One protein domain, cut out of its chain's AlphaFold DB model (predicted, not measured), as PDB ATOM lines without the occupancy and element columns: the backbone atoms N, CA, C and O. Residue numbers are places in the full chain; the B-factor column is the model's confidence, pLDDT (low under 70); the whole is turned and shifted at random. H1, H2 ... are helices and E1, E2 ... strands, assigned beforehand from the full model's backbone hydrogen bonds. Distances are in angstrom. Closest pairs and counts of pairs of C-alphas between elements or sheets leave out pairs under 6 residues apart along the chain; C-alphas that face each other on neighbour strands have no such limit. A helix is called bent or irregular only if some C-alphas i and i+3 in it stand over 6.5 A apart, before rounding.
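AT A GLANCE: This is residues 18 to 203 of the 204 residues of an uncharacterized protein of Butyrivibrio sp. INlla18 (UniProt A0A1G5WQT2). One strongly twisted sheet of six strands forms the core, with H6 laid along the long strand E6 on one face and H5 over the edge strand E3 on the opposite face, while H7 also packs on the sheet and H3 touches both H7 and H6. At the E1 end of the sheet, H1 runs across E1 and E2 with H2 beyond it, and at the far end of the domain the last helix, H8, only grazes the sheet. The printed part has 186 residues with eight named helices and six named strands, in the order H1 H2 H3 H4 E1 H5 E2 H6 H7 E3 E4 E5 E6 H8. The sheet is mixed, in the order E1, E2, E6, E5, E4, E3, with E2 and E6 parallel, and the class is mixed, helices and strands. The whole is compact, with a radius of gyration of the C-alphas of 16.0 A and spans of 50 by 39 by 33 A.

IN THESE COORDINATES: Find C-alpha 23 at (261.132, 218.543, 167.330); from there H1 runs through residues 23 to 30, and it is irregular, but only just, for C-alphas 24 and 27 are 6.9 A apart. H2 follows at residues 38 to 45, H3 at residues 55 to 66, 16.4 A long, and H4 at residues 70 to 73. Next read E1 at residues 79 to 83, H5 at residues 86 to 95, 14.4 A long, and E2 at residues 105 to 108. H6, residues 110 to 120, is 15.5 A long, and H7 holds residues 133 to 141. Then come E3, residues 147 to 153, 18.3 A; E4, residues 159 to 166, 23.2 A; and E5, residues 172 to 178, 19.3 A. E6 begins at C-alpha 184, at (248.947, 208.469, 160.108), and covers residues 184 to 193 over 25.6 A. H8, residues 195 to 203, ends at C-alpha 203, at (252.046, 177.045, 153.204).

HOW THE PARTS SIT: Start with the sheet, whose strand lines turn by 122 degrees from edge to edge. At edge strand E1, antiparallel to E2, N 81 and O 106 are 2.8 A apart, within hydrogen-bond range. E6 bends by 58 degrees at residue 188, and its pairing is staggered: residues 184 to 186 pair with parallel E2, with N 185 and O 105 at 2.8 A, and residues 186 to 193 with E5, with N 174 and O 191 at 2.8 A. E3, E4, E5 and E6 form a meander, each strand the antiparallel neighbour of the one before, in three hairpins; look at N 163 and O 175, 2.9 A, between E4 and E5, and N 149 and O 162, 2.9 A, between E3 and E4. H1 runs across the strands at a height over the sheet of 10.0 A, and it is close to but not clearly touching H2, where the C-alphas of Leu 30 and Ala 41 are closest at 5.9 A. H6 lies over E6 and along it, at 13 degrees on the local plane, with the C-alphas of Ala 116 and Ser 189 closest at 4.7 A. On the opposite face, H5 lies over E3, slantwise at 45 degrees on the local plane, and its closest C-alpha pair with E3 is Gln 91 and Val 148, 6.1 A. H7 is on the sheet and touches H3 at a steep tilt of 53 degrees, opposite ways, the C-alphas of Val 59 and Ala 137 being closest at 5.9 A. H3 also touches H6, about perpendicular at 78 degrees, with its residues 62 to 66 alone; the closest C-alphas are those of Ile 66 and Arg 114, 5.5 A. H4 is close to but not clearly touching H3, its closest C-alphas being Ile 65 and Val 73, 6.1 A. Every O i to N i+4 pair is within hydrogen-bond range in H2, H3, H5, H6 and H7; H1 has 2 of 4, H8 has 1 of 5 with 4 of 6 O i to N i+3 pairs, and H4 is too short for such a pair.

THE WHOLE: The two C-alphas farthest apart, those of Asn 46 and Ile 203, are 51.9 A apart. The printed part has no cut. The one long link, residues 121 to 132 between H6 and H7, has residues 128 to 129 paired antiparallel with residues 192 to 193 of E6. The mean pLDDT of the printed part is 87.5; look for values under 70 at residue 18, residues 34 to 36, 121 to 126 and 196 to 203.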
ATOM      1  N   ASN A  18     266.093 207.913 161.573       55.66
ATOM      2  CA  ASN A  18     265.889 208.093 163.014       55.66
ATOM      3  C   ASN A  18     264.613 207.369 163.455       55.66
ATOM      4  O   ASN A  18     263.530 207.663 162.950       55.66
ATOM      5  N   VAL A  19     264.772 206.440 164.401       77.81
ATOM      6  CA  VAL A  19     263.689 205.573 164.874       77.81
ATOM      7  C   VAL A  19     262.548 206.386 165.484       77.81
ATOM      8  O   VAL A  19     261.401 205.991 165.361       77.81
ATOM      9  N   PHE A  20     262.831 207.534 166.101       93.12
ATOM     10  CA  PHE A  20     261.836 208.380 166.765       93.12
ATOM     11  C   PHE A  20     261.719 209.765 166.125       93.12
ATOM     12  O   PHE A  20     262.634 210.236 165.444       93.12
ATOM     13  N   LEU A  21     260.587 210.430 166.367       94.19
ATOM     14  CA  LEU A  21     260.358 211.798 165.905       94.19
ATOM     15  C   LEU A  21     261.238 212.802 166.647       94.19
ATOM     16  O   LEU A  21     261.533 212.661 167.829       94.19
ATOM     17  N   LYS A  22     261.609 213.873 165.956       93.38
ATOM     18  CA  LYS A  22     262.331 215.018 166.514       93.38
ATOM     19  C   LYS A  22     261.413 216.226 166.604       93.38
ATOM     20  O   LYS A  22     260.361 216.275 165.972       93.38
ATOM     21  N   ASP A  23     261.856 217.264 167.308       91.88
ATOM     22  CA  ASP A  23     261.132 218.543 167.330       91.88
ATOM     23  C   ASP A  23     260.945 219.133 165.926       91.88
ATOM     24  O   ASP A  23     259.922 219.755 165.650       91.88
ATOM     25  N   SER A  24     261.881 218.873 165.006       92.31
ATOM     26  CA  SER A  24     261.750 219.256 163.596       92.31
ATOM     27  C   SER A  24     260.610 218.544 162.863       92.31
ATOM     28  O   SER A  24     260.156 219.043 161.842       92.31
ATOM     29  N   ASP A  25     260.142 217.395 163.357       93.00
ATOM     30  CA  ASP A  25     259.026 216.641 162.773       93.00
ATOM     31  C   ASP A  25     257.664 217.058 163.337       93.00
ATOM     32  O   ASP A  25     256.629 216.640 162.815       93.00
ATOM     33  N   LEU A  26     257.644 217.857 164.410       92.12
ATOM     34  CA  LEU A  26     256.413 218.220 165.104       92.12
ATOM     35  C   LEU A  26     255.437 218.934 164.170       92.12
ATOM     36  O   LEU A  26     254.263 218.574 164.129       92.12
ATOM     37  N   ASP A  27     255.915 219.920 163.412       91.12
ATOM     38  CA  ASP A  27     255.056 220.704 162.526       91.12
ATOM     39  C   ASP A  27     254.428 219.826 161.436       91.12
ATOM     40  O   ASP A  27     253.205 219.819 161.279       91.12
ATOM     41  N   ASP A  28     255.234 218.991 160.778       92.00
ATOM     42  CA  ASP A  28     254.757 218.028 159.782       92.00
ATOM     43  C   ASP A  28     253.732 217.052 160.376       92.00
ATOM     44  O   ASP A  28     252.724 216.736 159.740       92.00
ATOM     45  N   TYR A  29     253.950 216.581 161.607       91.56
ATOM     46  CA  TYR A  29     253.016 215.683 162.280       91.56
ATOM     47  C   TYR A  29     251.686 216.375 162.612       91.56
ATOM     48  O   TYR A  29     250.612 215.804 162.384       91.56
ATOM     49  N   LEU A  30     251.721 217.616 163.105       90.38
ATOM     50  CA  LEU A  30     250.521 218.405 163.412       90.38
ATOM     51  C   LEU A  30     249.701 218.734 162.154       90.38
ATOM     52  O   LEU A  30     248.466 218.784 162.212       90.38
ATOM     53  N   HIS A  31     250.383 218.900 161.020       87.81
ATOM     54  CA  HIS A  31     249.791 219.186 159.714       87.81
ATOM     55  C   HIS A  31     249.579 217.936 158.845       87.81
ATOM     56  O   HIS A  31     249.165 218.057 157.690       87.81
ATOM     57  N   SER A  32     249.821 216.737 159.381       85.50
ATOM     58  CA  SER A  32     249.665 215.490 158.630       85.50
ATOM     59  C   SER A  32     248.208 215.224 158.225       85.50
ATOM     60  O   SER A  32     247.255 215.504 158.952       85.50
ATOM     61  N   GLY A  33     248.019 214.654 157.032       74.12
ATOM     62  CA  GLY A  33     246.700 214.319 156.490       74.12
ATOM     63  C   GLY A  33     246.001 215.476 155.772       74.12
ATOM     64  O   GLY A  33     246.579 216.520 155.495       74.12
ATOM     65  N   LYS A  34     244.729 215.272 155.404       65.12
ATOM     66  CA  LYS A  34     243.967 216.248 154.592       65.12
ATOM     67  C   LYS A  34     243.429 217.440 155.390       65.12
ATOM     68  O   LYS A  34     242.914 218.384 154.797       65.12
ATOM     69  N   SER A  35     243.499 217.383 156.714       61.88
ATOM     70  CA  SER A  35     242.948 218.391 157.616       61.88
ATOM     71  C   SER A  35     243.890 218.598 158.793       61.88
ATOM     72  O   SER A  35     244.245 217.624 159.451       61.88
ATOM     73  N   PHE A  36     244.225 219.855 159.080       67.81
ATOM     74  CA  PHE A  36     244.983 220.247 160.267       67.81
ATOM     75  C   PHE A  36     244.357 219.667 161.542       67.81
ATOM     76  O   PHE A  36     243.165 219.866 161.811       67.81
ATOM     77  N   HIS A  37     245.159 218.970 162.349       77.12
ATOM     78  CA  HIS A  37     244.676 218.297 163.553       77.12
ATOM     79  C   HIS A  37     244.558 219.269 164.715       77.12
ATOM     80  O   HIS A  37     245.394 219.288 165.616       77.12
ATOM     81  N   LYS A  38     243.467 220.043 164.725       78.31
ATOM     82  CA  LYS A  38     243.216 221.082 165.733       78.31
ATOM     83  C   LYS A  38     243.435 220.594 167.170       78.31
ATOM     84  O   LYS A  38     244.063 221.295 167.944       78.31
ATOM     85  N   LYS A  39     242.991 219.376 167.508       80.56
ATOM     86  CA  LYS A  39     243.182 218.794 168.850       80.56
ATOM     87  C   LYS A  39     244.652 218.530 169.190       80.56
ATOM     88  O   LYS A  39     245.073 218.856 170.293       80.56
ATOM     89  N   ARG A  40     245.431 217.975 168.252       85.44
ATOM     90  CA  ARG A  40     246.873 217.740 168.451       85.44
ATOM     91  C   ARG A  40     247.613 219.071 168.584       85.44
ATOM     92  O   ARG A  40     248.461 219.211 169.453       85.44
ATOM     93  N   ALA A  41     247.248 220.055 167.764       85.50
ATOM     94  CA  ALA A  41     247.849 221.382 167.806       85.50
ATOM     95  C   ALA A  41     247.489 222.162 169.081       85.50
ATOM     96  O   ALA A  41     248.354 222.813 169.661       85.50
ATOM     97  N   GLU A  42     246.239 222.077 169.546       87.19
ATOM     98  CA  GLU A  42     245.802 222.640 170.830       87.19
ATOM     99  C   GLU A  42     246.559 221.985 171.996       87.19
ATOM    100  O   GLU A  42     247.091 222.696 172.844       87.19
ATOM    101  N   ALA A  43     246.686 220.653 172.005       87.25
ATOM    102  CA  ALA A  43     247.454 219.926 173.018       87.25
ATOM    103  C   ALA A  43     248.936 220.340 173.025       87.25
ATOM    104  O   ALA A  43     249.475 220.686 174.076       87.25
ATOM    105  N   ALA A  44     249.574 220.404 171.851       88.81
ATOM    106  CA  ALA A  44     250.954 220.872 171.718       88.81
ATOM    107  C   ALA A  44     251.122 222.319 172.218       88.81
ATOM    108  O   ALA A  44     252.067 222.625 172.939       88.81
ATOM    109  N   SER A  45     250.166 223.200 171.900       88.06
ATOM    110  CA  SER A  45     250.166 224.598 172.361       88.06
ATOM    111  C   SER A  45     249.990 224.723 173.880       88.06
ATOM    112  O   SER A  45     250.463 225.689 174.473       88.06
ATOM    113  N   ASN A  46     249.348 223.739 174.516       89.94
ATOM    114  CA  ASN A  46     249.205 223.641 175.970       89.94
ATOM    115  C   ASN A  46     250.419 222.983 176.658       89.94
ATOM    116  O   ASN A  46     250.395 222.781 177.872       89.94
ATOM    117  N   GLY A  47     251.473 222.645 175.907       87.00
ATOM    118  CA  GLY A  47     252.677 221.998 176.427       87.00
ATOM    119  C   GLY A  47     252.543 220.488 176.636       87.00
ATOM    120  O   GLY A  47     253.398 219.890 177.288       87.00
ATOM    121  N   GLU A  48     251.492 219.853 176.107       89.31
ATOM    122  CA  GLU A  48     251.379 218.396 176.139       89.31
ATOM    123  C   GLU A  48     252.371 217.750 175.170       89.31
ATOM    124  O   GLU A  48     252.595 218.231 174.056       89.31
ATOM    125  N   ASN A  49     252.932 216.607 175.570       88.88
ATOM    126  CA  ASN A  49     253.806 215.854 174.686       88.88
ATOM    127  C   ASN A  49     252.989 215.053 173.657       88.88
ATOM    128  O   ASN A  49     252.310 214.085 174.009       88.88
ATOM    129  N   VAL A  50     253.065 215.462 172.387       93.38
ATOM    130  CA  VAL A  50     252.303 214.874 171.266       93.38
ATOM    131  C   VAL A  50     253.147 214.010 170.320       93.38
ATOM    132  O   VAL A  50     252.589 213.360 169.435       93.38
ATOM    133  N   ILE A  51     254.469 213.972 170.510       95.94
ATOM    134  CA  ILE A  51     255.399 213.112 169.765       95.94
ATOM    135  C   ILE A  51     256.345 212.391 170.728       95.94
ATOM    136  O   ILE A  51     256.639 212.894 171.806       95.94
ATOM    137  N   ILE A  52     256.822 211.217 170.338       96.12
ATOM    138  CA  ILE A  52     257.805 210.434 171.085       96.12
ATOM    139  C   ILE A  52     259.180 210.651 170.460       96.12
ATOM    140  O   ILE A  52     259.336 210.467 169.254       96.12
ATOM    141  N   ARG A  53     260.162 211.032 171.286       94.25
ATOM    142  CA  ARG A  53     261.528 211.377 170.852       94.25
ATOM    143  C   ARG A  53     262.586 210.347 171.206       94.25
ATOM    144  O   ARG A  53     263.711 210.426 170.722       94.25
ATOM    145  N   SER A  54     262.250 209.406 172.074       92.94
ATOM    146  CA  SER A  54     263.179 208.386 172.539       92.94
ATOM    147  C   SER A  54     262.444 207.121 172.953       92.94
ATOM    148  O   SER A  54     261.231 207.122 173.192       92.94
ATOM    149  N   PHE A  55     263.205 206.040 173.091       91.19
ATOM    150  CA  PHE A  55     262.692 204.783 173.616       91.19
ATOM    151  C   PHE A  55     262.184 204.933 175.059       91.19
ATOM    152  O   PHE A  55     261.118 204.424 175.394       91.19
ATOM    153  N   ASP A  56     262.880 205.706 175.895       91.94
ATOM    154  CA  ASP A  56     262.441 205.967 177.270       91.94
ATOM    155  C   ASP A  56     261.096 206.704 177.310       91.94
ATOM    156  O   ASP A  56     260.205 206.337 178.080       91.94
ATOM    157  N   GLU A  57     260.899 207.705 176.440       94.50
ATOM    158  CA  GLU A  57     259.604 208.381 176.299       94.50
ATOM    159  C   GLU A  57     258.505 207.408 175.854       94.50
ATOM    160  O   GLU A  57     257.386 207.465 176.377       94.50
ATOM    161  N   LEU A  58     258.817 206.493 174.928       95.25
ATOM    162  CA  LEU A  58     257.889 205.456 174.480       95.25
ATOM    163  C   LEU A  58     257.464 204.555 175.646       95.25
ATOM    164  O   LEU A  58     256.267 204.359 175.863       95.25
ATOM    165  N   VAL A  59     258.423 204.041 176.418       94.38
ATOM    166  CA  VAL A  59     258.172 203.159 177.570       94.38
ATOM    167  C   VAL A  59     257.343 203.875 178.635       94.38
ATOM    168  O   VAL A  59     256.346 203.329 179.117       94.38
ATOM    169  N   ILE A  60     257.696 205.119 178.979       95.00
ATOM    170  CA  ILE A  60     256.925 205.940 179.925       95.00
ATOM    171  C   ILE A  60     255.490 206.113 179.424       95.00
ATOM    172  O   ILE A  60     254.541 205.935 180.193       95.00
ATOM    173  N   LYS A  61     255.307 206.417 178.133       95.50
ATOM    174  CA  LYS A  61     253.980 206.598 177.546       95.50
ATOM    175  C   LYS A  61     253.162 205.307 177.583       95.50
ATOM    176  O   LYS A  61     252.010 205.358 178.015       95.50
ATOM    177  N   ILE A  62     253.737 204.172 177.187       95.38
ATOM    178  CA  ILE A  62     253.082 202.856 177.227       95.38
ATOM    179  C   ILE A  62     252.612 202.543 178.649       95.38
ATOM    180  O   ILE A  62     251.427 202.279 178.855       95.38
ATOM    181  N   ASN A  63     253.500 202.670 179.636       95.06
ATOM    182  CA  ASN A  63     253.167 202.420 181.037       95.06
ATOM    183  C   ASN A  63     252.078 203.378 181.539       95.06
ATOM    184  O   ASN A  63     251.128 202.944 182.188       95.06
ATOM    185  N   SER A  64     252.160 204.667 181.190       95.31
ATOM    186  CA  SER A  64     251.130 205.642 181.566       95.31
ATOM    187  C   SER A  64     249.751 205.269 181.022       95.31
ATOM    188  O   SER A  64     248.757 205.472 181.707       95.31
ATOM    189  N   ILE A  65     249.681 204.683 179.822       95.62
ATOM    190  CA  ILE A  65     248.426 204.242 179.211       95.62
ATOM    191  C   ILE A  65     247.925 202.963 179.886       95.62
ATOM    192  O   ILE A  65     246.761 202.898 180.271       95.62
ATOM    193  N   ILE A  66     248.785 201.953 180.032       93.75
ATOM    194  CA  ILE A  66     248.418 200.629 180.556       93.75
ATOM    195  C   ILE A  66     247.888 200.721 181.989       93.75
ATOM    196  O   ILE A  66     246.842 200.142 182.298       93.75
ATOM    197  N   TYR A  67     248.581 201.482 182.837       93.44
ATOM    198  CA  TYR A  67     248.312 201.557 184.272       93.44
ATOM    199  C   TYR A  67     247.367 202.697 184.679       93.44
ATOM    200  O   TYR A  67     247.034 202.824 185.859       93.44
ATOM    201  N   ALA A  68     246.914 203.529 183.737       93.38
ATOM    202  CA  ALA A  68     245.927 204.569 184.016       93.38
ATOM    203  C   ALA A  68     244.518 204.001 184.241       93.38
ATOM    204  O   ALA A  68     244.168 202.917 183.776       93.38
ATOM    205  N   GLN A  69     243.671 204.776 184.925       91.19
ATOM    206  CA  GLN A  69     242.248 204.460 185.042       91.19
ATOM    207  C   GLN A  69     241.539 204.663 183.694       91.19
ATOM    208  O   GLN A  69     241.923 205.519 182.898       91.19
ATOM    209  N   ASP A  70     240.449 203.930 183.444       85.94
ATOM    210  CA  ASP A  70     239.681 204.001 182.183       85.94
ATOM    211  C   ASP A  70     239.239 205.426 181.836       85.94
ATOM    212  O   ASP A  70     239.365 205.869 180.691       85.94
ATOM    213  N   ALA A  71     238.785 206.174 182.845       86.56
ATOM    214  CA  ALA A  71     238.381 207.564 182.687       86.56
ATOM    215  C   ALA A  71     239.533 208.468 182.215       86.56
ATOM    216  O   ALA A  71     239.284 209.430 181.486       86.56
ATOM    217  N   ASP A  72     240.773 208.156 182.587       90.69
ATOM    218  CA  ASP A  72     241.950 208.946 182.228       90.69
ATOM    219  C   ASP A  72     242.461 208.574 180.838       90.69
ATOM    220  O   ASP A  72     242.724 209.464 180.032       90.69
ATOM    221  N   VAL A  73     242.488 207.281 180.494       90.88
ATOM    222  CA  VAL A  73     242.890 206.812 179.152       90.88
ATOM    223  C   VAL A  73     242.005 207.413 178.062       90.88
ATOM    224  O   VAL A  73     242.509 207.831 177.022       90.88
ATOM    225  N   SER A  74     240.702 207.553 178.324       87.44
ATOM    226  CA  SER A  74     239.760 208.169 177.380       87.44
ATOM    227  C   SER A  74     240.050 209.645 177.062       87.44
ATOM    228  O   SER A  74     239.594 210.151 176.035       87.44
ATOM    229  N   LYS A  75     240.803 210.333 177.931       88.00
ATOM    230  CA  LYS A  75     241.173 211.750 177.798       88.00
ATOM    231  C   LYS A  75     242.580 211.946 177.239       88.00
ATOM    232  O   LYS A  75     242.918 213.061 176.852       88.00
ATOM    233  N   MET A  76     243.403 210.898 177.221       91.06
ATOM    234  CA  MET A  76     244.768 210.981 176.714       91.06
ATOM    235  C   MET A  76     244.774 211.231 175.205       91.06
ATOM    236  O   MET A  76     244.009 210.626 174.454       91.06
ATOM    237  N   GLN A  77     245.682 212.096 174.759       90.75
ATOM    238  CA  GLN A  77     245.903 212.339 173.337       90.75
ATOM    239  C   GLN A  77     246.709 211.213 172.689       90.75
ATOM    240  O   GLN A  77     247.582 210.595 173.318       90.75
ATOM    241  N   SER A  78     246.432 211.001 171.404       92.50
ATOM    242  CA  SER A  78     247.251 210.191 170.509       92.50
ATOM    243  C   SER A  78     248.625 210.831 170.331       92.50
ATOM    244  O   SER A  78     248.742 212.058 170.275       92.50
ATOM    245  N   VAL A  79     249.660 210.007 170.205       94.50
ATOM    246  CA  VAL A  79     251.043 210.480 170.052       94.50
ATOM    247  C   VAL A  79     251.688 209.895 168.804       94.50
ATOM    248  O   VAL A  79     251.496 208.715 168.505       94.50
ATOM    249  N   GLY A  80     252.440 210.721 168.080       95.56
ATOM    250  CA  GLY A  80     253.259 210.278 166.953       95.56
ATOM    251  C   GLY A  80     254.524 209.599 167.466       95.56
ATOM    252  O   GLY A  80     255.126 210.083 168.419       95.56
ATOM    253  N   VAL A  81     254.923 208.483 166.863       95.62
ATOM    254  CA  VAL A  81     256.100 207.711 167.300       95.62
ATOM    255  C   VAL A  81     257.268 207.902 166.349       95.62
ATOM    256  O   VAL A  81     258.364 208.236 166.782       95.62
ATOM    257  N   MET A  82     257.018 207.711 165.054       95.25
ATOM    258  CA  MET A  82     258.035 207.770 164.007       95.25
ATOM    259  C   MET A  82     257.390 208.047 162.649       95.25
ATOM    260  O   MET A  82     256.179 207.865 162.483       95.25
ATOM    261  N   ARG A  83     258.183 208.463 161.661       95.50
ATOM    262  CA  ARG A  83     257.730 208.515 160.264       95.50
ATOM    263  C   ARG A  83     257.624 207.100 159.701       95.50
ATOM    264  O   ARG A  83     258.400 206.221 160.070       95.50
ATOM    265  N   VAL A  84     256.671 206.884 158.800       95.06
ATOM    266  CA  VAL A  84     256.606 205.642 158.026       95.06
ATOM    267  C   VAL A  84     257.766 205.651 157.035       95.06
ATOM    268  O   VAL A  84     257.806 206.476 156.124       95.06
ATOM    269  N   GLY A  85     258.709 204.740 157.232       93.94
ATOM    270  CA  GLY A  85     259.902 204.598 156.411       93.94
ATOM    271  C   GLY A  85     259.587 204.067 155.017       93.94
ATOM    272  O   GLY A  85     258.547 203.441 154.757       93.94
ATOM    273  N   SER A  86     260.523 204.295 154.097       93.94
ATOM    274  CA  SER A  86     260.375 203.903 152.690       93.94
ATOM    275  C   SER A  86     260.137 202.398 152.510       93.94
ATOM    276  O   SER A  86     259.334 202.011 151.661       93.94
ATOM    277  N   ASN A  87     260.758 201.558 153.347       93.00
ATOM    278  CA  ASN A  87     260.577 200.105 153.350       93.00
ATOM    279  C   ASN A  87     259.098 199.712 153.507       93.00
ATOM    280  O   ASN A  87     258.512 199.118 152.600       93.00
ATOM    281  N   ILE A  88     258.463 200.118 154.611       95.44
ATOM    282  CA  ILE A  88     257.052 199.807 154.875       95.44
ATOM    283  C   ILE A  88     256.142 200.435 153.822       95.44
ATOM    284  O   ILE A  88     255.239 199.767 153.317       95.44
ATOM    285  N   SER A  89     256.389 201.692 153.439       95.75
ATOM    286  CA  SER A  89     255.572 202.349 152.415       95.75
ATOM    287  C   SER A  89     255.619 201.611 151.072       95.75
ATOM    288  O   SER A  89     254.596 201.513 150.392       95.75
ATOM    289  N   ASN A  90     256.784 201.091 150.678       96.31
ATOM    290  CA  ASN A  90     256.945 200.335 149.439       96.31
ATOM    291  C   ASN A  90     256.265 198.966 149.522       96.31
ATOM    292  O   ASN A  90     255.580 198.585 148.575       96.31
ATOM    293  N   GLN A  91     256.393 198.257 150.647       97.44
ATOM    294  CA  GLN A  91     255.715 196.975 150.858       97.44
ATOM    295  C   GLN A  91     254.183 197.129 150.837       97.44
ATOM    296  O   GLN A  91     253.497 196.377 150.145       97.44
ATOM    297  N   ILE A  92     253.642 198.162 151.499       96.06
ATOM    298  CA  ILE A  92     252.206 198.487 151.443       96.06
ATOM    299  C   ILE A  92     251.767 198.723 149.994       96.06
ATOM    300  O   ILE A  92     250.778 198.144 149.545       96.06
ATOM    301  N   ARG A  93     252.514 199.540 149.243       96.06
ATOM    302  CA  ARG A  93     252.197 199.875 147.848       96.06
ATOM    303  C   ARG A  93     252.331 198.675 146.903       96.06
ATOM    304  O   ARG A  93     251.613 198.609 145.908       96.06
ATOM    305  N   ALA A  94     253.231 197.737 147.197       96.19
ATOM    306  CA  ALA A  94     253.391 196.505 146.428       96.19
ATOM    307  C   ALA A  94     252.170 195.581 146.563       96.19
ATOM    308  O   ALA A  94     251.771 194.954 145.584       96.19
ATOM    309  N   ILE A  95     251.554 195.537 147.748       95.25
ATOM    310  CA  ILE A  95     250.326 194.768 148.003       95.25
ATOM    311  C   ILE A  95     249.093 195.515 147.472       95.25
ATOM    312  O   ILE A  95     248.198 194.908 146.885       95.25
ATOM    313  N   ASP A  96     249.034 196.834 147.667       92.75
ATOM    314  CA  ASP A  96     247.914 197.677 147.251       92.75
ATOM    315  C   ASP A  96     248.409 199.043 146.754       92.75
ATOM    316  O   ASP A  96     248.624 199.987 147.518       92.75
ATOM    317  N   ASN A  97     248.557 199.162 145.433       92.12
ATOM    318  CA  ASN A  97     249.106 200.353 144.777       92.12
ATOM    319  C   ASN A  97     248.237 201.615 144.920       92.12
ATOM    320  O   ASN A  97     248.675 202.704 144.553       92.12
ATOM    321  N   SER A  98     247.016 201.483 145.449       90.62
ATOM    322  CA  SER A  98     246.117 202.602 145.714       90.62
ATOM    323  C   SER A  98     246.464 203.331 147.017       90.62
ATOM    324  O   SER A  98     245.786 204.305 147.358       90.62
ATOM    325  N   ILE A  99     247.415 202.816 147.799       90.50
ATOM    326  CA  ILE A  99     247.778 203.334 149.113       90.50
ATOM    327  C   ILE A  99     249.173 203.949 149.038       90.50
ATOM    328  O   ILE A  99     250.141 203.301 148.646       90.50
ATOM    329  N   ASP A 100     249.273 205.207 149.461       91.12
ATOM    330  CA  ASP A 100     250.541 205.900 149.641       91.12
ATOM    331  C   ASP A 100     250.663 206.379 151.088       91.12
ATOM    332  O   ASP A 100     249.839 207.158 151.564       91.12
ATOM    333  N   THR A 101     251.679 205.874 151.786       93.44
ATOM    334  CA  THR A 101     251.985 206.207 153.182       93.44
ATOM    335  C   THR A 101     253.348 206.877 153.324       93.44
ATOM    336  O   THR A 101     253.849 206.992 154.434       93.44
ATOM    337  N   SER A 102     253.967 207.316 152.225       91.50
ATOM    338  CA  SER A 102     255.331 207.867 152.232       91.50
ATOM    339  C   SER A 102     255.485 209.145 153.064       91.50
ATOM    340  O   SER A 102     256.578 209.452 153.530       91.50
ATOM    341  N   SER A 103     254.395 209.881 153.288       91.94
ATOM    342  CA  SER A 103     254.359 211.069 154.146       91.94
ATOM    343  C   SER A 103     253.687 210.818 155.500       91.94
ATOM    344  O   SER A 103     253.286 211.775 156.164       91.94
ATOM    345  N   TYR A 104     253.431 209.556 155.861       94.69
ATOM    346  CA  TYR A 104     252.642 209.225 157.046       94.69
ATOM    347  C   TYR A 104     253.517 209.073 158.288       94.69
ATOM    348  O   TYR A 104     254.730 208.884 158.215       94.69
ATOM    349  N   PHE A 105     252.856 209.093 159.441       95.19
ATOM    350  CA  PHE A 105     253.447 208.820 160.746       95.19
ATOM    351  C   PHE A 105     252.829 207.571 161.372       95.19
ATOM    352  O   PHE A 105     251.624 207.350 161.254       95.19
ATOM    353  N   PHE A 106     253.612 206.773 162.088       96.06
ATOM    354  CA  PHE A 106     253.055 205.809 163.030       96.06
ATOM    355  C   PHE A 106     252.595 206.533 164.292       96.06
ATOM    356  O   PHE A 106     253.287 207.421 164.795       96.06
ATOM    357  N   GLN A 107     251.428 206.156 164.809       95.38
ATOM    358  CA  GLN A 107     250.864 206.772 166.008       95.38
ATOM    359  C   GLN A 107     250.262 205.749 166.970       95.38
ATOM    360  O   GLN A 107     249.743 204.700 166.569       95.38
ATOM    361  N   ILE A 108     250.257 206.118 168.246       95.56
ATOM    362  CA  ILE A 108     249.616 205.371 169.324       95.56
ATOM    363  C   ILE A 108     248.324 206.077 169.705       95.56
ATOM    364  O   ILE A 108     248.325 207.252 170.066       95.56
ATOM    365  N   GLU A 109     247.233 205.324 169.681       94.12
ATOM    366  CA  GLU A 109     245.937 205.724 170.219       94.12
ATOM    367  C   GLU A 109     245.762 205.061 171.597       94.12
ATOM    368  O   GLU A 109     245.769 203.829 171.666       94.12
ATOM    369  N   PRO A 110     245.601 205.819 172.699       94.94
ATOM    370  CA  PRO A 110     245.632 205.259 174.054       94.94
ATOM    371  C   PRO A 110     244.641 204.116 174.299       94.94
ATOM    372  O   PRO A 110     245.007 203.079 174.849       94.94
ATOM    373  N   ASN A 111     243.398 204.270 173.836       93.56
ATOM    374  CA  ASN A 111     242.378 203.229 173.979       93.56
ATOM    375  C   ASN A 111     242.718 201.966 173.176       93.56
ATOM    376  O   ASN A 111     242.500 200.863 173.670       93.56
ATOM    377  N   ASP A 112     243.253 202.118 171.960       93.94
ATOM    378  CA  ASP A 112     243.614 200.979 171.111       93.94
ATOM    379  C   ASP A 112     244.827 200.232 171.696       93.94
ATOM    380  O   ASP A 112     244.810 199.005 171.763       93.94
ATOM    381  N   LEU A 113     245.844 200.950 172.199       94.62
ATOM    382  CA  LEU A 113     246.997 200.342 172.873       94.62
ATOM    383  C   LEU A 113     246.570 199.563 174.120       94.62
ATOM    384  O   LEU A 113     246.980 198.420 174.308       94.62
ATOM    385  N   ARG A 114     245.739 200.169 174.973       93.38
ATOM    386  CA  ARG A 114     245.292 199.514 176.205       93.38
ATOM    387  C   ARG A 114     244.410 198.310 175.922       93.38
ATOM    388  O   ARG A 114     244.533 197.293 176.597       93.38
ATOM    389  N   HIS A 115     243.547 198.408 174.912       90.25
ATOM    390  CA  HIS A 115     242.772 197.267 174.446       90.25
ATOM    391  C   HIS A 115     243.689 196.149 173.943       90.25
ATOM    392  O   HIS A 115     243.527 195.017 174.381       90.25
ATOM    393  N   ALA A 116     244.688 196.463 173.112       88.88
ATOM    394  CA  ALA A 116     245.662 195.490 172.628       88.88
ATOM    395  C   ALA A 116     246.399 194.796 173.785       88.88
ATOM    396  O   ALA A 116     246.432 193.571 173.830       88.88
ATOM    397  N   TYR A 117     246.913 195.558 174.754       89.25
ATOM    398  CA  TYR A 117     247.564 194.988 175.934       89.25
ATOM    399  C   TYR A 117     246.617 194.052 176.691       89.25
ATOM    400  O   TYR A 117     246.907 192.868 176.824       89.25
ATOM    401  N   ASN A 118     245.440 194.539 177.101       86.94
ATOM    402  CA  ASN A 118     244.476 193.758 177.885       86.94
ATOM    403  C   ASN A 118     244.010 192.487 177.166       86.94
ATOM    404  O   ASN A 118     243.797 191.452 177.798       86.94
ATOM    405  N   GLU A 119     243.832 192.564 175.849       80.00
ATOM    406  CA  GLU A 119     243.389 191.438 175.043       80.00
ATOM    407  C   GLU A 119     244.484 190.377 174.865       80.00
ATOM    408  O   GLU A 119     244.129 189.220 174.665       80.00
ATOM    409  N   HIS A 120     245.768 190.728 174.958       72.94
ATOM    410  CA  HIS A 120     246.890 189.828 174.650       72.94
ATOM    411  C   HIS A 120     247.841 189.602 175.837       72.94
ATOM    412  O   HIS A 120     248.930 189.053 175.688       72.94
ATOM    413  N   LEU A 121     247.375 189.919 177.054       66.50
ATOM    414  CA  LEU A 121     247.977 189.481 178.322       66.50
ATOM    415  C   LEU A 121     248.063 187.951 178.445       66.50
ATOM    416  O   LEU A 121     248.849 187.422 179.231       66.50
ATOM    417  N   LYS A 122     247.205 187.231 177.717       63.50
ATOM    418  CA  LYS A 122     247.180 185.770 177.659       63.50
ATOM    419  C   LYS A 122     247.013 185.326 176.204       63.50
ATOM    420  O   LYS A 122     246.196 185.933 175.510       63.50
ATOM    421  N   PRO A 123     247.700 184.252 175.778       65.62
ATOM    422  CA  PRO A 123     247.460 183.606 174.492       65.62
ATOM    423  C   PRO A 123     245.972 183.337 174.258       65.62
ATOM    424  O   PRO A 123     245.303 182.770 175.128       65.62
ATOM    425  N   LYS A 124     245.441 183.745 173.102       68.88
ATOM    426  CA  LYS A 124     244.029 183.533 172.740       68.88
ATOM    427  C   LYS A 124     243.840 182.407 171.742       68.88
ATOM    428  O   LYS A 124     242.740 181.856 171.647       68.88
ATOM    429  N   ARG A 125     244.887 182.085 170.994       69.50
ATOM    430  CA  ARG A 125     244.940 181.020 170.000       69.50
ATOM    431  C   ARG A 125     246.176 180.165 170.226       69.50
ATOM    432  O   ARG A 125     247.123 180.564 170.897       69.50
ATOM    433  N   GLU A 126     246.132 178.966 169.669       67.69
ATOM    434  CA  GLU A 126     247.306 178.105 169.583       67.69
ATOM    435  C   GLU A 126     248.408 178.829 168.794       67.69
ATOM    436  O   GLU A 126     248.137 179.395 167.735       67.69
ATOM    437  N   GLY A 127     249.618 178.869 169.355       71.88
ATOM    438  CA  GLY A 127     250.755 179.610 168.803       71.88
ATOM    439  C   GLY A 127     250.881 181.071 169.259       71.88
ATOM    440  O   GLY A 127     251.928 181.669 169.009       71.88
ATOM    441  N   ASP A 128     249.883 181.641 169.951       81.00
ATOM    442  CA  ASP A 128     250.020 182.962 170.580       81.00
ATOM    443  C   ASP A 128     250.911 182.866 171.832       81.00
ATOM    444  O   ASP A 128     250.821 181.925 172.624       81.00
ATOM    445  N   LEU A 129     251.724 183.893 172.058       85.25
ATOM    446  CA  LEU A 129     252.576 184.045 173.233       85.25
ATOM    447  C   LEU A 129     252.101 185.232 174.084       85.25
ATOM    448  O   LEU A 129     251.583 186.213 173.543       85.25
ATOM    449  N   PRO A 130     252.262 185.172 175.420       86.44
ATOM    450  CA  PRO A 130     251.976 186.316 176.270       86.44
ATOM    451  C   PRO A 130     252.891 187.486 175.902       86.44
ATOM    452  O   PRO A 130     254.069 187.294 175.595       86.44
ATOM    453  N   MET A 131     252.346 188.694 175.983       87.00
ATOM    454  CA  MET A 131     253.095 189.926 175.772       87.00
ATOM    455  C   MET A 131     253.264 190.706 177.070       87.00
ATOM    456  O   MET A 131     252.346 190.785 177.885       87.00
ATOM    457  N   ASN A 132     254.429 191.327 177.222       87.44
ATOM    458  CA  ASN A 132     254.683 192.341 178.239       87.44
ATOM    459  C   ASN A 132     254.918 193.724 177.600       87.44
ATOM    460  O   ASN A 132     254.911 193.894 176.381       87.44
ATOM    461  N   GLU A 133     255.118 194.736 178.436       89.44
ATOM    462  CA  GLU A 133     255.308 196.124 178.018       89.44
ATOM    463  C   GLU A 133     256.582 196.330 177.192       89.44
ATOM    464  O   GLU A 133     256.596 197.187 176.308       89.44
ATOM    465  N   ASN A 134     257.630 195.536 177.432       88.25
ATOM    466  CA  ASN A 134     258.867 195.607 176.653       88.25
ATOM    467  C   ASN A 134     258.664 195.047 175.245       88.25
ATOM    468  O   ASN A 134     259.163 195.646 174.298       88.25
ATOM    469  N   ASP A 135     257.892 193.963 175.088       91.00
ATOM    470  CA  ASP A 135     257.538 193.442 173.758       91.00
ATOM    471  C   ASP A 135     256.789 194.512 172.942       91.00
ATOM    472  O   ASP A 135     257.058 194.707 171.757       91.00
ATOM    473  N   ILE A 136     255.879 195.250 173.590       92.56
ATOM    474  CA  ILE A 136     255.144 196.360 172.968       92.56
ATOM    475  C   ILE A 136     256.088 197.503 172.596       92.56
ATOM    476  O   ILE A 136     256.031 197.998 171.471       92.56
ATOM    477  N   ALA A 137     256.929 197.948 173.533       93.00
ATOM    478  CA  ALA A 137     257.853 199.053 173.300       93.00
ATOM    479  C   ALA A 137     258.822 198.730 172.161       93.00
ATOM    480  O   ALA A 137     258.997 199.550 171.263       93.00
ATOM    481  N   PHE A 138     259.374 197.515 172.152       91.81
ATOM    482  CA  PHE A 138     260.238 197.041 171.083       91.81
ATOM    483  C   PHE A 138     259.522 197.028 169.735       91.81
ATOM    484  O   PHE A 138     260.022 197.607 168.774       91.81
ATOM    485  N   ALA A 139     258.344 196.408 169.647       93.06
ATOM    486  CA  ALA A 139     257.621 196.341 168.383       93.06
ATOM    487  C   ALA A 139     257.290 197.745 167.860       93.06
ATOM    488  O   ALA A 139     257.504 198.047 166.691       93.06
ATOM    489  N   LEU A 140     256.831 198.648 168.729       93.81
ATOM    490  CA  LEU A 140     256.531 200.021 168.331       93.81
ATOM    491  C   LEU A 140     257.774 200.827 167.944       93.81
ATOM    492  O   LEU A 140     257.630 201.732 167.128       93.81
ATOM    493  N   SER A 141     258.961 200.511 168.469       94.00
ATOM    494  CA  SER A 141     260.215 201.146 168.050       94.00
ATOM    495  C   SER A 141     260.845 200.516 166.802       94.00
ATOM    496  O   SER A 141     261.685 201.155 166.192       94.00
ATOM    497  N   HIS A 142     260.432 199.324 166.362       93.88
ATOM    498  CA  HIS A 142     261.015 198.646 165.186       93.88
ATOM    499  C   HIS A 142     260.001 198.452 164.042       93.88
ATOM    500  O   HIS A 142     260.194 197.636 163.143       93.88
ATOM    501  N   LEU A 143     258.909 199.228 164.023       93.44
ATOM    502  CA  LEU A 143     257.864 199.137 162.992       93.44
ATOM    503  C   LEU A 143     258.398 199.256 161.557       93.44
ATOM    504  O   LEU A 143     257.891 198.580 160.663       93.44
ATOM    505  N   ASN A 144     259.411 200.097 161.331       94.62
ATOM    506  CA  ASN A 144     260.003 200.306 160.006       94.62
ATOM    507  C   ASN A 144     260.856 199.129 159.501       94.62
ATOM    508  O   ASN A 144     261.107 199.026 158.297       94.62
ATOM    509  N   GLU A 145     261.252 198.228 160.397       92.81
ATOM    510  CA  GLU A 145     262.016 197.015 160.089       92.81
ATOM    511  C   GLU A 145     261.106 195.818 159.796       92.81
ATOM    512  O   GLU A 145     261.564 194.778 159.329       92.81
ATOM    513  N   GLY A 146     259.803 195.966 160.044       93.00
ATOM    514  CA  GLY A 146     258.836 194.900 159.859       93.00
ATOM    515  C   GLY A 146     258.583 194.508 158.400       93.00
ATOM    516  O   GLY A 146     258.934 195.197 157.435       93.00
ATOM    517  N   VAL A 147     257.888 193.383 158.257       95.19
ATOM    518  CA  VAL A 147     257.390 192.852 156.986       95.19
ATOM    519  C   VAL A 147     255.873 192.986 156.948       95.19
ATOM    520  O   VAL A 147     255.171 192.498 157.835       95.19
ATOM    521  N   VAL A 148     255.350 193.650 155.921       95.94
ATOM    522  CA  VAL A 148     253.910 193.771 155.690       95.94
ATOM    523  C   VAL A 148     253.415 192.456 155.101       95.94
ATOM    524  O   VAL A 148     253.636 192.169 153.931       95.94
ATOM    525  N   GLU A 149     252.721 191.663 155.908       93.00
ATOM    526  CA  GLU A 149     252.175 190.370 155.484       93.00
ATOM    527  C   GLU A 149     250.994 190.553 154.534       93.00
ATOM    528  O   GLU A 149     250.889 189.904 153.497       93.00
ATOM    529  N   LYS A 150     250.068 191.445 154.900       93.62
ATOM    530  CA  LYS A 150     248.834 191.648 154.143       93.62
ATOM    531  C   LYS A 150     248.152 192.964 154.454       93.62
ATOM    532  O   LYS A 150     248.341 193.578 155.507       93.62
ATOM    533  N   ILE A 151     247.270 193.337 153.532       94.19
ATOM    534  CA  ILE A 151     246.338 194.448 153.670       94.19
ATOM    535  C   ILE A 151     244.919 193.895 153.580       94.19
ATOM    536  O   ILE A 151     244.532 193.288 152.586       94.19
ATOM    537  N   GLU A 152     244.123 194.120 154.619       91.56
ATOM    538  CA  GLU A 152     242.761 193.602 154.713       91.56
ATOM    539  C   GLU A 152     241.736 194.738 154.744       91.56
ATOM    540  O   GLU A 152     241.954 195.793 155.348       91.56
ATOM    541  N   LYS A 153     240.569 194.513 154.133       87.12
ATOM    542  CA  LYS A 153     239.427 195.425 154.265       87.12
ATOM    543  C   LYS A 153     238.754 195.220 155.619       87.12
ATOM    544  O   LYS A 153     238.414 194.102 156.000       87.12
ATOM    545  N   THR A 154     238.516 196.308 156.337       82.31
ATOM    546  CA  THR A 154     237.721 196.296 157.564       82.31
ATOM    547  C   THR A 154     236.230 196.276 157.221       82.31
ATOM    548  O   THR A 154     235.818 196.682 156.134       82.31
ATOM    549  N   LYS A 155     235.386 195.847 158.170       77.94
ATOM    550  CA  LYS A 155     233.919 195.833 157.991       77.94
ATOM    551  C   LYS A 155     233.337 197.215 157.653       77.94
ATOM    552  O   LYS A 155     232.290 197.287 157.026       77.94
ATOM    553  N   GLY A 156     234.018 198.294 158.046       74.25
ATOM    554  CA  GLY A 156     233.642 199.676 157.730       74.25
ATOM    555  C   GLY A 156     234.174 200.191 156.387       74.25
ATOM    556  O   GLY A 156     234.086 201.386 156.134       74.25
ATOM    557  N   GLY A 157     234.777 199.336 155.554       75.56
ATOM    558  CA  GLY A 157     235.340 199.715 154.252       75.56
ATOM    559  C   GLY A 157     236.732 200.358 154.306       75.56
ATOM    560  O   GLY A 157     237.316 200.619 153.256       75.56
ATOM    561  N   GLY A 158     237.287 200.579 155.502       83.50
ATOM    562  CA  GLY A 158     238.681 200.992 155.677       83.50
ATOM    563  C   GLY A 158     239.658 199.860 155.350       83.50
ATOM    564  O   GLY A 158     239.255 198.713 155.164       83.50
ATOM    565  N   LYS A 159     240.955 200.162 155.313       90.00
ATOM    566  CA  LYS A 159     242.016 199.164 155.119       90.00
ATOM    567  C   LYS A 159     242.884 199.079 156.376       90.00
ATOM    568  O   LYS A 159     243.121 200.097 157.029       90.00
ATOM    569  N   ARG A 160     243.327 197.872 156.719       92.56
ATOM    570  CA  ARG A 160     244.287 197.599 157.796       92.56
ATOM    571  C   ARG A 160     245.505 196.888 157.226       92.56
ATOM    572  O   ARG A 160     245.326 195.975 156.425       92.56
ATOM    573  N   ALA A 161     246.697 197.295 157.635       95.50
ATOM    574  CA  ALA A 161     247.933 196.586 157.329       95.50
ATOM    575  C   ALA A 161     248.344 195.738 158.537       95.50
ATOM    576  O   ALA A 161     248.163 196.156 159.685       95.50
ATOM    577  N   ILE A 162     248.861 194.547 158.255       95.44
ATOM    578  CA  ILE A 162     249.407 193.610 159.236       95.44
ATOM    579  C   ILE A 162     250.918 193.584 159.034       95.44
ATOM    580  O   ILE A 162     251.373 193.270 157.935       95.44
ATOM    581  N   ILE A 163     251.672 193.961 160.062       95.62
ATOM    582  CA  ILE A 163     253.129 194.097 160.016       95.62
ATOM    583  C   ILE A 163     253.729 193.132 161.035       95.62
ATOM    584  O   ILE A 163     253.374 193.200 162.208       95.62
ATOM    585  N   ASN A 164     254.629 192.255 160.606       95.06
ATOM    586  CA  ASN A 164     255.347 191.333 161.482       95.06
ATOM    587  C   ASN A 164     256.754 191.853 161.755       95.06
ATOM    588  O   ASN A 164     257.459 192.244 160.827       95.06
ATOM    589  N   ILE A 165     257.152 191.850 163.022       94.19
ATOM    590  CA  ILE A 165     258.452 192.334 163.486       94.19
ATOM    591  C   ILE A 165     259.127 191.189 164.230       94.19
ATOM    592  O   ILE A 165     258.531 190.622 165.147       94.19
ATOM    593  N   GLU A 166     260.337 190.819 163.814       92.50
ATOM    594  CA  GLU A 166     261.109 189.777 164.493       92.50
ATOM    595  C   GLU A 166     261.644 190.326 165.817       92.50
ATOM    596  O   GLU A 166     262.371 191.318 165.843       92.50
ATOM    597  N   ALA A 167     261.247 189.706 166.924       89.88
ATOM    598  CA  ALA A 167     261.741 190.036 168.249       89.88
ATOM    599  C   ALA A 167     263.086 189.332 168.523       89.88
ATOM    600  O   ALA A 167     263.355 188.277 167.941       89.88
ATOM    601  N   PRO A 168     263.922 189.853 169.443       86.00
ATOM    602  CA  PRO A 168     265.230 189.273 169.764       86.00
ATOM    603  C   PRO A 168     265.170 187.824 170.259       86.00
ATOM    604  O   PRO A 168     266.120 187.066 170.088       86.00
ATOM    605  N   ASP A 169     264.041 187.413 170.839       86.06
ATOM    606  CA  ASP A 169     263.809 186.040 171.291       86.06
ATOM    607  C   ASP A 169     263.441 185.065 170.153       86.06
ATOM    608  O   ASP A 169     263.114 183.905 170.411       86.06
ATOM    609  N   GLY A 170     263.489 185.525 168.898       87.25
ATOM    610  CA  GLY A 170     263.233 184.734 167.697       87.25
ATOM    611  C   GLY A 170     261.754 184.533 167.371       87.25
ATOM    612  O   GLY A 170     261.447 183.796 166.435       87.25
ATOM    613  N   ASN A 171     260.839 185.161 168.114       91.00
ATOM    614  CA  ASN A 171     259.401 185.158 167.835       91.00
ATOM    615  C   ASN A 171     258.994 186.377 166.998       91.00
ATOM    616  O   ASN A 171     259.762 187.325 166.854       91.00
ATOM    617  N   TYR A 172     257.769 186.390 166.473       91.56
ATOM    618  CA  TYR A 172     257.225 187.580 165.816       91.56
ATOM    619  C   TYR A 172     256.269 188.324 166.737       91.56
ATOM    620  O   TYR A 172     255.407 187.724 167.379       91.56
ATOM    621  N   VAL A 173     256.375 189.650 166.744       92.81
ATOM    622  CA  VAL A 173     255.301 190.528 167.202       92.81
ATOM    623  C   VAL A 173     254.566 191.046 165.975       92.81
ATOM    624  O   VAL A 173     255.128 191.750 165.136       92.81
ATOM    625  N   THR A 174     253.292 190.690 165.866       93.12
ATOM    626  CA  THR A 174     252.413 191.147 164.798       93.12
ATOM    627  C   THR A 174     251.674 192.399 165.237       93.12
ATOM    628  O   THR A 174     250.965 192.405 166.244       93.12
ATOM    629  N   VAL A 175     251.786 193.459 164.445       94.62
ATOM    630  CA  VAL A 175     251.156 194.755 164.672       94.62
ATOM    631  C   VAL A 175     250.099 195.020 163.608       94.62
ATOM    632  O   VAL A 175     250.361 194.966 162.408       94.62
ATOM    633  N   GLN A 176     248.889 195.361 164.044       94.75
ATOM    634  CA  GLN A 176     247.847 195.865 163.155       94.75
ATOM    635  C   GLN A 176     247.832 197.380 163.178       94.75
ATOM    636  O   GLN A 176     247.624 197.984 164.234       94.75
ATOM    637  N   VAL A 177     247.941 197.985 161.999       95.31
ATOM    638  CA  VAL A 177     247.808 199.431 161.833       95.31
ATOM    639  C   VAL A 177     246.695 199.783 160.855       95.31
ATOM    640  O   VAL A 177     246.420 199.060 159.896       95.31
ATOM    641  N   VAL A 178     246.033 200.912 161.091       93.19
ATOM    642  CA  VAL A 178     245.001 201.451 160.195       93.19
ATOM    643  C   VAL A 178     245.246 202.921 159.933       93.19
ATOM    644  O   VAL A 178     245.679 203.644 160.824       93.19
ATOM    645  N   SER A 179     244.886 203.390 158.742       88.31
ATOM    646  CA  SER A 179     244.768 204.826 158.506       88.31
ATOM    647  C   SER A 179     243.327 205.278 158.672       88.31
ATOM    648  O   SER A 179     242.404 204.633 158.166       88.31
ATOM    649  N   LYS A 180     243.132 206.418 159.341       80.88
ATOM    650  CA  LYS A 180     241.833 207.099 159.442       80.88
ATOM    651  C   LYS A 180     241.732 208.288 158.475       80.88
ATOM    652  O   LYS A 180     240.821 209.100 158.598       80.88
ATOM    653  N   GLY A 181     242.653 208.396 157.507       78.06
ATOM    654  CA  GLY A 181     242.740 209.533 156.579       78.06
ATOM    655  C   GLY A 181     243.428 210.769 157.171       78.06
ATOM    656  O   GLY A 181     243.397 211.844 156.577       78.06
ATOM    657  N   ASP A 182     244.062 210.607 158.327       78.38
ATOM    658  CA  ASP A 182     244.699 211.640 159.137       78.38
ATOM    659  C   ASP A 182     246.205 211.774 158.881       78.38
ATOM    660  O   ASP A 182     246.896 212.411 159.666       78.38
ATOM    661  N   GLY A 183     246.719 211.175 157.800       86.94
ATOM    662  CA  GLY A 183     248.156 211.158 157.512       86.94
ATOM    663  C   GLY A 183     248.955 210.303 158.493       86.94
ATOM    664  O   GLY A 183     250.156 210.499 158.643       86.94
ATOM    665  N   ALA A 184     248.297 209.366 159.176       91.56
ATOM    666  CA  ALA A 184     248.947 208.469 160.108       91.56
ATOM    667  C   ALA A 184     248.440 207.025 159.979       91.56
ATOM    668  O   ALA A 184     247.342 206.755 159.474       91.56
ATOM    669  N   LEU A 185     249.278 206.098 160.436       94.50
ATOM    670  CA  LEU A 185     248.991 204.689 160.667       94.50
ATOM    671  C   LEU A 185     248.861 204.480 162.182       94.50
ATOM    672  O   LEU A 185     249.856 204.447 162.904       94.50
ATOM    673  N   SER A 186     247.627 204.392 162.677       94.38
ATOM    674  CA  SER A 186     247.351 204.142 164.094       94.38
ATOM    675  C   SER A 186     247.468 202.664 164.419       94.38
ATOM    676  O   SER A 186     246.839 201.844 163.744       94.38
ATOM    677  N   LEU A 187     248.156 202.343 165.512       94.44
ATOM    678  CA  LEU A 187     248.051 201.035 166.156       94.44
ATOM    679  C   LEU A 187     246.582 200.703 166.458       94.44
ATOM    680  O   LEU A 187     245.858 201.526 167.018       94.44
ATOM    681  N   LYS A 188     246.161 199.479 166.121       92.69
ATOM    682  CA  LYS A 188     244.844 198.927 166.475       92.69
ATOM    683  C   LYS A 188     244.884 197.704 167.366       92.69
ATOM    684  O   LYS A 188     244.006 197.547 168.205       92.69
ATOM    685  N   SER A 189     245.854 196.832 167.150       91.62
ATOM    686  CA  SER A 189     246.041 195.615 167.932       91.62
ATOM    687  C   SER A 189     247.478 195.146 167.765       91.62
ATOM    688  O   SER A 189     248.139 195.512 166.792       91.62
ATOM    689  N   MET A 190     247.936 194.314 168.693       91.38
ATOM    690  CA  MET A 190     249.253 193.695 168.656       91.38
ATOM    691  C   MET A 190     249.193 192.340 169.349       91.38
ATOM    692  O   MET A 190     248.501 192.238 170.354       91.38
ATOM    693  N   TRP A 191     249.870 191.326 168.828       90.81
ATOM    694  CA  TRP A 191     250.012 190.027 169.490       90.81
ATOM    695  C   TRP A 191     251.369 189.415 169.148       90.81
ATOM    696  O   TRP A 191     251.982 189.781 168.146       90.81
ATOM    697  N   LYS A 192     251.841 188.487 169.977       91.06
ATOM    698  CA  LYS A 192     253.105 187.780 169.775       91.06
ATOM    699  C   LYS A 192     252.821 186.340 169.380       91.06
ATOM    700  O   LYS A 192     251.932 185.724 169.960       91.06
ATOM    701  N   ILE A 193     253.553 185.821 168.403       88.69
ATOM    702  CA  ILE A 193     253.404 184.461 167.874       88.69
ATOM    703  C   ILE A 193     254.760 183.789 167.713       88.69
ATOM    704  O   ILE A 193     255.765 184.436 167.411       88.69
ATOM    705  N   GLU A 194     254.776 182.469 167.864       84.94
ATOM    706  CA  GLU A 194     255.957 181.669 167.547       84.94
ATOM    707  C   GLU A 194     256.302 181.742 166.051       84.94
ATOM    708  O   GLU A 194     255.438 181.593 165.180       84.94
ATOM    709  N   LYS A 195     257.593 181.891 165.732       78.56
ATOM    710  CA  LYS A 195     258.090 181.964 164.344       78.56
ATOM    711  C   LYS A 195     257.747 180.730 163.505       78.56
ATOM    712  O   LYS A 195     257.427 180.843 162.324       78.56
ATOM    713  N   THR A 196     257.755 179.549 164.116       68.44
ATOM    714  CA  THR A 196     257.372 178.271 163.492       68.44
ATOM    715  C   THR A 196     255.897 178.223 163.088       68.44
ATOM    716  O   THR A 196     255.568 177.629 162.061       68.44
ATOM    717  N   SER A 197     255.023 178.878 163.856       61.72
ATOM    718  CA  SER A 197     253.584 178.962 163.581       61.72
ATOM    719  C   SER A 197     253.262 179.957 162.460       61.72
ATOM    720  O   SER A 197     252.279 179.781 161.742       61.72
ATOM    721  N   TRP A 198     254.110 180.972 162.261       54.78
ATOM    722  CA  TRP A 198     253.983 181.928 161.158       54.78
ATOM    723  C   TRP A 198     254.243 181.272 159.790       54.78
ATOM    724  O   TRP A 198     253.436 181.404 158.873       54.78
ATOM    725  N   ILE A 199     255.298 180.453 159.685       52.94
ATOM    726  CA  ILE A 199     255.669 179.747 158.441       52.94
ATOM    727  C   ILE A 199     254.562 178.785 157.966       52.94
ATOM    728  O   ILE A 199     254.389 178.581 156.767       52.94
ATOM    729  N   GLN A 200     253.777 178.199 158.876       40.38
ATOM    730  CA  GLN A 200     252.687 177.293 158.492       40.38
ATOM    731  C   GLN A 200     251.497 178.006 157.833       40.38
ATOM    732  O   GLN A 200     250.813 177.376 157.030       40.38
ATOM    733  N   GLN A 201     251.270 179.299 158.105       47.69
ATOM    734  CA  GLN A 201     250.188 180.067 157.471       47.69
ATOM    735  C   GLN A 201     250.510 180.474 156.025       47.69
ATOM    736  O   GLN A 201     249.590 180.713 155.252       47.69
ATOM    737  N   GLU A 202     251.788 180.518 155.636       37.41
ATOM    738  CA  GLU A 202     252.196 180.781 154.247       37.41
ATOM    739  C   GLU A 202     252.120 179.534 153.344       37.41
ATOM    740  O   GLU A 202     252.155 179.654 152.119       37.41
ATOM    741  N   ILE A 203     252.023 178.331 153.930       34.62
ATOM    742  CA  ILE A 203     252.046 177.045 153.204       34.62
ATOM    743  C   ILE A 203     250.633 176.429 153.051       34.62
ATOM    744  O   ILE A 203     250.455 175.495 152.265       34.62
TER     745      ILE A 203